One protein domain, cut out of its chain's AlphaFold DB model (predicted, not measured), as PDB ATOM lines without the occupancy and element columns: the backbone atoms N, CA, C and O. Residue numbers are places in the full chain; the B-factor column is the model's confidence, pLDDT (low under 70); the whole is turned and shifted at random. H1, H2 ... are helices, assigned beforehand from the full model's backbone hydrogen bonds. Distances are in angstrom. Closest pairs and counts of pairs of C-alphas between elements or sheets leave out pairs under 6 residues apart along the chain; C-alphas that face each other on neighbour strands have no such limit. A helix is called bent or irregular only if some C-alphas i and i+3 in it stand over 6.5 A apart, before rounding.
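AT A GLANCE: This is residues 86 to 142 of the 186 residues of an uncharacterized protein of Candidatus Azambacteria bacterium GW2011_GWB1_46_27 (UniProt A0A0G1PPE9). A small body of H1, H2, the short H3 and the first part of H4 has one long arm: H4 runs out of it, and residues 133 to 142 stick out. Within the body, H3 packs on both H1 and H2. The printed part has 57 residues with four named helices, in the order H1, H2, H3, H4, and no named strand; the class is all helix. It is only just compact, close to loose, with a radius of gyration of the C-alphas of 11.8 A, and elongated, spanning 38 by 20 by 16 A.

IN THESE COORDINATES: H1 is residues 86 to 93, 10.6 A long, beginning at C-alpha 86 (254.827, 189.366, 245.782). H2 is residues 98 to 111, 20.9 A long; it is only just irregular, with C-alphas 99 and 102 6.7 A apart. H3 is residues 115 to 118, 4.9 A long. H4, residues 122 to 141, is 28.2 A long and ends at C-alpha 141 (219.898, 191.055, 235.261).

HOW THE PARTS SIT: H1 touches H3, the closest C-alphas being those of Ala 90 and Ala 116, 5.4 A apart. H1 and H2 are close but not clearly touching, at a steep tilt of 46 degrees, opposite ways; their closest C-alphas, of Ile 91 and Ile 101, are 7.5 A apart. H2 touches H3 with residues 104 to 108 alone, closest at the C-alphas of Ala 108 and Val 115, 5.4 A apart. H2 and H4 are close but not clearly touching, at a shallow tilt of 21 degrees, opposite ways; the closest C-alphas, of Val 104 and Ile 124, are 7.0 A apart. H1 and H4 are apart. In H1 and H4 every O i to N i+4 pair is within hydrogen-bond range, in H2 8 of 10; H3 is too short for such a pair.

THE WHOLE: The C-alphas farthest apart, of Asn 112 and Asn 142, are 38.1 A apart. Without residues 133 to 142, which stand free, the body spans 25 by 20 by 16 A. The printed part has no cut, and its three links are tight. No printed residue is under 70 in pLDDT.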
ATOM      1  N   SER A  86     255.567 189.582 244.537       84.25
ATOM      2  CA  SER A  86     254.827 189.366 245.782       84.25
ATOM      3  C   SER A  86     253.416 189.952 245.750       84.25
ATOM      4  O   SER A  86     252.494 189.316 246.263       84.25
ATOM      5  N   ASP A  87     253.231 191.122 245.135       86.00
ATOM      6  CA  ASP A  87     251.916 191.759 245.011       86.00
ATOM      7  C   ASP A  87     251.014 190.975 244.052       86.00
ATOM      8  O   ASP A  87     249.847 190.751 244.361       86.00
ATOM      9  N   LEU A  88     251.564 190.459 242.947       85.94
ATOM     10  CA  LEU A  88     250.830 189.590 242.019       85.94
ATOM     11  C   LEU A  88     250.318 188.321 242.712       85.94
ATOM     12  O   LEU A  88     249.149 187.965 242.583       85.94
ATOM     13  N   ILE A  89     251.166 187.661 243.508       89.00
ATOM     14  CA  ILE A  89     250.759 186.476 244.278       89.00
ATOM     15  C   ILE A  89     249.661 186.834 245.290       89.00
ATOM     16  O   ILE A  89     248.757 186.031 245.521       89.00
ATOM     17  N   ALA A  90     249.728 188.017 245.906       88.25
ATOM     18  CA  ALA A  90     248.714 188.469 246.854       88.25
ATOM     19  C   ALA A  90     247.356 188.714 246.179       88.25
ATOM     20  O   ALA A  90     246.339 188.270 246.708       88.25
ATOM     21  N   ILE A  91     247.351 189.347 245.003       90.25
ATOM     22  CA  ILE A  91     246.151 189.575 244.182       90.25
ATOM     23  C   ILE A  91     245.504 188.237 243.801       90.25
ATOM     24  O   ILE A  91     244.311 188.049 244.029       90.25
ATOM     25  N   ILE A  92     246.299 187.278 243.311       88.12
ATOM     26  CA  ILE A  92     245.811 185.947 242.915       88.12
ATOM     27  C   ILE A  92     245.207 185.204 244.112       88.12
ATOM     28  O   ILE A  92     244.131 184.623 244.012       88.12
ATOM     29  N   LYS A  93     245.874 185.231 245.273       89.56
ATOM     30  CA  LYS A  93     245.365 184.585 246.495       89.56
ATOM     31  C   LYS A  93     244.070 185.207 247.010       89.56
ATOM     32  O   LYS A  93     243.315 184.524 247.696       89.56
ATOM     33  N   ALA A  94     243.855 186.490 246.739       87.12
ATOM     34  CA  ALA A  94     242.685 187.229 247.183       87.12
ATOM     35  C   ALA A  94     241.501 187.151 246.202       87.12
ATOM     36  O   ALA A  94     240.467 187.740 246.504       87.12
ATOM     37  N   ASP A  95     241.626 186.421 245.081       88.25
ATOM     38  CA  ASP A  95     240.570 186.261 244.064       88.25
ATOM     39  C   ASP A  95     240.010 187.613 243.583       88.25
ATOM     40  O   ASP A  95     238.802 187.831 243.479       88.25
ATOM     41  N   VAL A  96     240.915 188.570 243.358       89.31
ATOM     42  CA  VAL A  96     240.560 189.904 242.868       89.31
ATOM     43  C   VAL A  96     240.423 189.843 241.355       89.31
ATOM     44  O   VAL A  96     241.337 189.404 240.656       89.31
ATOM     45  N   ALA A  97     239.284 190.301 240.852       90.06
ATOM     46  CA  ALA A  97     239.043 190.400 239.423       90.06
ATOM     47  C   ALA A  97     239.921 191.479 238.778       90.06
ATOM     48  O   ALA A  97     240.252 192.479 239.412       90.06
ATOM     49  N   GLU A  98     240.241 191.300 237.496       88.50
ATOM     50  CA  GLU A  98     241.169 192.164 236.751       88.50
ATOM     51  C   GLU A  98     240.782 193.651 236.794       88.50
ATOM     52  O   GLU A  98     241.642 194.506 236.990       88.50
ATOM     53  N   GLU A  99     239.484 193.945 236.708       87.81
ATOM     54  CA  GLU A  99     238.918 195.302 236.746       87.81
ATOM     55  C   GLU A  99     239.139 196.018 238.088       87.81
ATOM     56  O   GLU A  99     239.190 197.244 238.146       87.81
ATOM     57  N   ASP A 100     239.291 195.258 239.173       90.94
ATOM     58  CA  ASP A 100     239.420 195.802 240.524       90.94
ATOM     59  C   ASP A 100     240.880 195.934 240.970       90.94
ATOM     60  O   ASP A 100     241.169 196.573 241.984       90.94
ATOM     61  N   ILE A 101     241.823 195.362 240.212       90.06
ATOM     62  CA  ILE A 101     243.253 195.419 240.533       90.06
ATOM     63  C   ILE A 101     243.721 196.873 240.591       90.06
ATOM     64  O   ILE A 101     244.407 197.257 241.541       90.06
ATOM     65  N   GLU A 102     243.327 197.693 239.614       90.25
ATOM     66  CA  GLU A 102     243.749 199.091 239.526       90.25
ATOM     67  C   GLU A 102     243.338 199.879 240.775       90.25
ATOM     68  O   GLU A 102     244.164 200.572 241.368       90.25
ATOM     69  N   GLU A 103     242.115 199.693 241.267       90.25
ATOM     70  CA  GLU A 103     241.633 200.371 242.469       90.25
ATOM     71  C   GLU A 103     242.442 199.989 243.717       90.25
ATOM     72  O   GLU A 103     242.830 200.857 244.508       90.25
ATOM     73  N   VAL A 104     242.777 198.702 243.866       90.94
ATOM     74  CA  VAL A 104     243.639 198.238 244.961       90.94
ATOM     75  C   VAL A 104     245.031 198.863 244.847       90.94
ATOM     76  O   VAL A 104     245.593 199.291 245.860       90.94
ATOM     77  N   THR A 105     245.585 198.974 243.633       90.50
ATOM     78  CA  THR A 105     246.891 199.622 243.433       90.50
ATOM     79  C   THR A 105     246.859 201.108 243.763       90.50
ATOM     80  O   THR A 105     247.763 201.601 244.437       90.50
ATOM     81  N   VAL A 106     245.808 201.824 243.358       90.62
ATOM     82  CA  VAL A 106     245.639 203.253 243.636       90.62
ATOM     83  C   VAL A 106     245.529 203.482 245.139       90.62
ATOM     84  O   VAL A 106     246.231 204.330 245.688       90.62
ATOM     85  N   TYR A 107     244.729 202.681 245.840       91.06
ATOM     86  CA  TYR A 107     244.613 202.776 247.292       91.06
ATOM     87  C   TYR A 107     245.930 202.458 248.012       91.06
ATOM     88  O   TYR A 107     246.304 203.162 248.956       91.06
ATOM     89  N   ALA A 108     246.659 201.434 247.558       90.75
ATOM     90  CA  ALA A 108     247.972 201.090 248.096       90.75
ATOM     91  C   ALA A 108     248.969 202.250 247.927       90.75
ATOM     92  O   ALA A 108     249.659 202.606 248.886       90.75
ATOM     93  N   LYS A 109     248.976 202.903 246.753       90.31
ATOM     94  CA  LYS A 109     249.786 204.101 246.470       90.31
ATOM     95  C   LYS A 109     249.391 205.279 247.364       90.31
ATOM     96  O   LYS A 109     250.258 205.866 248.000       90.31
ATOM     97  N   ILE A 110     248.097 205.588 247.482       91.31
ATOM     98  CA  ILE A 110     247.597 206.705 248.307       91.31
ATOM     99  C   ILE A 110     247.982 206.524 249.779       91.31
ATOM    100  O   ILE A 110     248.371 207.481 250.448       91.31
ATOM    101  N   LYS A 111     247.884 205.296 250.296       90.06
ATOM    102  CA  LYS A 111     248.212 204.993 251.695       90.06
ATOM    103  C   LYS A 111     249.678 204.646 251.937       90.06
ATOM    104  O   LYS A 111     250.039 204.420 253.087       90.06
ATOM    105  N   ASN A 112     250.515 204.625 250.898       88.69
ATOM    106  CA  ASN A 112     251.916 204.205 250.970       88.69
ATOM    107  C   ASN A 112     252.108 202.826 251.640       88.69
ATOM    108  O   ASN A 112     253.077 202.607 252.366       88.69
ATOM    109  N   ILE A 113     251.183 201.894 251.400       89.06
ATOM    110  CA  ILE A 113     251.234 200.512 251.906       89.06
ATOM    111  C   ILE A 113     251.462 199.527 250.756       89.06
ATOM    112  O   ILE A 113     251.274 199.868 249.590       89.06
ATOM    113  N   SER A 114     251.871 198.296 251.072       88.44
ATOM    114  CA  SER A 114     251.956 197.229 250.064       88.44
ATOM    115  C   SER A 114     250.558 196.833 249.567       88.44
ATOM    116  O   SER A 114     249.573 196.975 250.298       88.44
ATOM    117  N   VAL A 115     250.451 196.295 248.348       89.00
ATOM    118  CA  VAL A 115     249.169 195.791 247.811       89.00
ATOM    119  C   VAL A 115     248.641 194.655 248.690       89.00
ATOM    120  O   VAL A 115     247.453 194.600 249.005       89.00
ATOM    121  N   ALA A 116     249.536 193.794 249.181       89.06
ATOM    122  CA  ALA A 116     249.188 192.736 250.123       89.06
ATOM    123  C   ALA A 116     248.573 193.269 251.429       89.06
ATOM    124  O   ALA A 116     247.686 192.630 251.998       89.06
ATOM    125  N   ASP A 117     249.021 194.427 251.917       88.38
ATOM    126  CA  ASP A 117     248.457 195.050 253.116       88.38
ATOM    127  C   ASP A 117     247.178 195.828 252.812       88.38
ATOM    128  O   ASP A 117     246.245 195.789 253.614       88.38
ATOM    129  N   ALA A 118     247.075 196.446 251.633       90.50
ATOM    130  CA  ALA A 118     245.842 197.061 251.154       90.50
ATOM    131  C   ALA A 118     244.682 196.054 251.137       90.50
ATOM    132  O   ALA A 118     243.628 196.337 251.713       90.50
ATOM    133  N   LEU A 119     244.913 194.850 250.602       90.31
ATOM    134  CA  LEU A 119     243.938 193.751 250.552       90.31
ATOM    135  C   LEU A 119     243.501 193.245 251.936       90.31
ATOM    136  O   LEU A 119     242.439 192.640 252.075       90.31
ATOM    137  N   LYS A 120     244.288 193.488 252.991       90.50
ATOM    138  CA  LYS A 120     243.900 193.132 254.366       90.50
ATOM    139  C   LYS A 120     242.973 194.165 254.994       90.50
ATOM    140  O   LYS A 120     242.241 193.802 255.921       90.50
ATOM    141  N   THR A 121     243.005 195.415 254.528       92.44
ATOM    142  CA  THR A 121     242.210 196.499 255.112       92.44
ATOM    143  C   THR A 121     240.716 196.285 254.882       92.44
ATOM    144  O   THR A 121     240.297 195.853 253.811       92.44
ATOM    145  N   ASN A 122     239.898 196.613 255.889       92.00
ATOM    146  CA  ASN A 122     238.445 196.445 255.798       92.00
ATOM    147  C   ASN A 122     237.835 197.262 254.655       92.00
ATOM    148  O   ASN A 122     236.926 196.776 254.006       92.00
ATOM    149  N   ILE A 123     238.380 198.450 254.377       92.00
ATOM    150  CA  ILE A 123     237.887 199.348 253.324       92.00
ATOM    151  C   ILE A 123     237.956 198.672 251.950       92.00
ATOM    152  O   ILE A 123     236.970 198.641 251.228       92.00
ATOM    153  N   ILE A 124     239.105 198.091 251.593       93.25
ATOM    154  CA  ILE A 124     239.254 197.418 250.296       93.25
ATOM    155  C   ILE A 124     238.439 196.128 250.248       93.25
ATOM    156  O   ILE A 124     237.827 195.834 249.231       93.25
ATOM    157  N   LYS A 125     238.362 195.382 251.353       91.81
ATOM    158  CA  LYS A 125     237.538 194.167 251.409       91.81
ATOM    159  C   LYS A 125     236.057 194.445 251.170       91.81
ATOM    160  O   LYS A 125     235.431 193.675 250.454       91.81
ATOM    161  N   THR A 126     235.510 195.509 251.759       92.81
ATOM    162  CA  THR A 126     234.103 195.876 251.551       92.81
ATOM    163  C   THR A 126     233.872 196.332 250.120       92.81
ATOM    164  O   THR A 126     232.985 195.805 249.472       92.81
ATOM    165  N   VAL A 127     234.739 197.196 249.582       92.62
ATOM    166  CA  VAL A 127     234.621 197.668 248.191       92.62
ATOM    167  C   VAL A 127     234.670 196.505 247.193       92.62
ATOM    168  O   VAL A 127     233.838 196.422 246.295       92.62
ATOM    169  N   LEU A 128     235.602 195.564 247.368       92.50
ATOM    170  CA  LEU A 128     235.698 194.379 246.510       92.50
ATOM    171  C   LEU A 128     234.480 193.452 246.643       92.50
ATOM    172  O   LEU A 128     234.075 192.835 245.657       92.50
ATOM    173  N   ALA A 129     233.905 193.335 247.843       92.75
ATOM    174  CA  ALA A 129     232.688 192.558 248.066       92.75
ATOM    175  C   ALA A 129     231.486 193.203 247.364       92.75
ATOM    176  O   ALA A 129     230.816 192.523 246.589       92.75
ATOM    177  N   ASP A 130     231.290 194.510 247.544       93.94
ATOM    178  CA  ASP A 130     230.206 195.275 246.922       93.94
ATOM    179  C   ASP A 130     230.279 195.161 245.393       93.94
ATOM    180  O   ASP A 130     229.313 194.780 244.738       93.94
ATOM    181  N   LYS A 131     231.465 195.352 244.810       92.44
ATOM    182  CA  LYS A 131     231.671 195.198 243.363       92.44
ATOM    183  C   LYS A 131     231.464 193.774 242.859       92.44
ATOM    184  O   LYS A 131     230.990 193.554 241.741       92.44
ATOM    185  N   LYS A 132     231.819 192.764 243.658       92.75
ATOM    186  CA  LYS A 132     231.516 191.368 243.326       92.75
ATOM    187  C   LYS A 132     230.006 191.149 243.285       92.75
ATOM    188  O   LYS A 132     229.524 190.524 242.342       92.75
ATOM    189  N   GLU A 133     229.266 191.698 244.240       92.25
ATOM    190  CA  GLU A 133     227.803 191.650 244.247       92.25
ATOM    191  C   GLU A 133     227.203 192.404 243.054       92.25
ATOM    192  O   GLU A 133     226.373 191.840 242.335       92.25
ATOM    193  N   GLU A 134     227.684 193.610 242.752       92.62
ATOM    194  CA  GLU A 134     227.295 194.378 241.562       92.62
ATOM    195  C   GLU A 134     227.498 193.571 240.279       92.62
ATOM    196  O   GLU A 134     226.611 193.516 239.432       92.62
ATOM    197  N   ARG A 135     228.611 192.842 240.149       89.94
ATOM    198  CA  ARG A 135     228.823 191.958 238.995       89.94
ATOM    199  C   ARG A 135     227.869 190.777 238.961       89.94
ATOM    200  O   ARG A 135     227.359 190.442 237.896       89.94
ATOM    201  N   THR A 136     227.620 190.128 240.094       90.31
ATOM    202  CA  THR A 136     226.681 188.992 240.132       90.31
ATOM    203  C   THR A 136     225.258 189.427 239.794       90.31
ATOM    204  O   THR A 136     224.564 188.743 239.039       90.31
ATOM    205  N   THR A 137     224.840 190.593 240.285       90.69
ATOM    206  CA  THR A 137     223.532 191.180 239.992       90.69
ATOM    207  C   THR A 137     223.462 191.667 238.547       90.69
ATOM    208  O   THR A 137     222.492 191.360 237.857       90.69
ATOM    209  N   ALA A 138     224.500 192.326 238.026       87.12
ATOM    210  CA  ALA A 138     224.600 192.691 236.615       87.12
ATOM    211  C   ALA A 138     224.523 191.456 235.704       87.12
ATOM    212  O   ALA A 138     223.743 191.441 234.758       87.12
ATOM    213  N   ALA A 139     225.248 190.378 236.009       85.44
ATOM    214  CA  ALA A 139     225.185 189.134 235.243       85.44
ATOM    215  C   ALA A 139     223.793 188.478 235.294       85.44
ATOM    216  O   ALA A 139     223.300 187.999 234.273       85.44
ATOM    217  N   ALA A 140     223.132 188.487 236.456       84.12
ATOM    218  CA  ALA A 140     221.782 187.950 236.605       84.12
ATOM    219  C   ALA A 140     220.734 188.788 235.849       84.12
ATOM    220  O   ALA A 140     219.861 188.238 235.181       84.12
ATOM    221  N   THR A 141     220.829 190.117 235.915       83.69
ATOM    222  CA  THR A 141     219.898 191.055 235.261       83.69
ATOM    223  C   THR A 141     220.128 191.174 233.753       83.69
ATOM    224  O   THR A 141     219.163 191.318 233.003       83.69
ATOM    225  N   ASN A 142     221.365 191.008 233.274       70.81
ATOM    226  CA  ASN A 142     221.707 190.977 231.847       70.81
ATOM    227  C   ASN A 142     221.153 189.735 231.111       70.81
ATOM    228  O   ASN A 142     221.317 189.578 229.905       70.81
TER     229      ASN A 142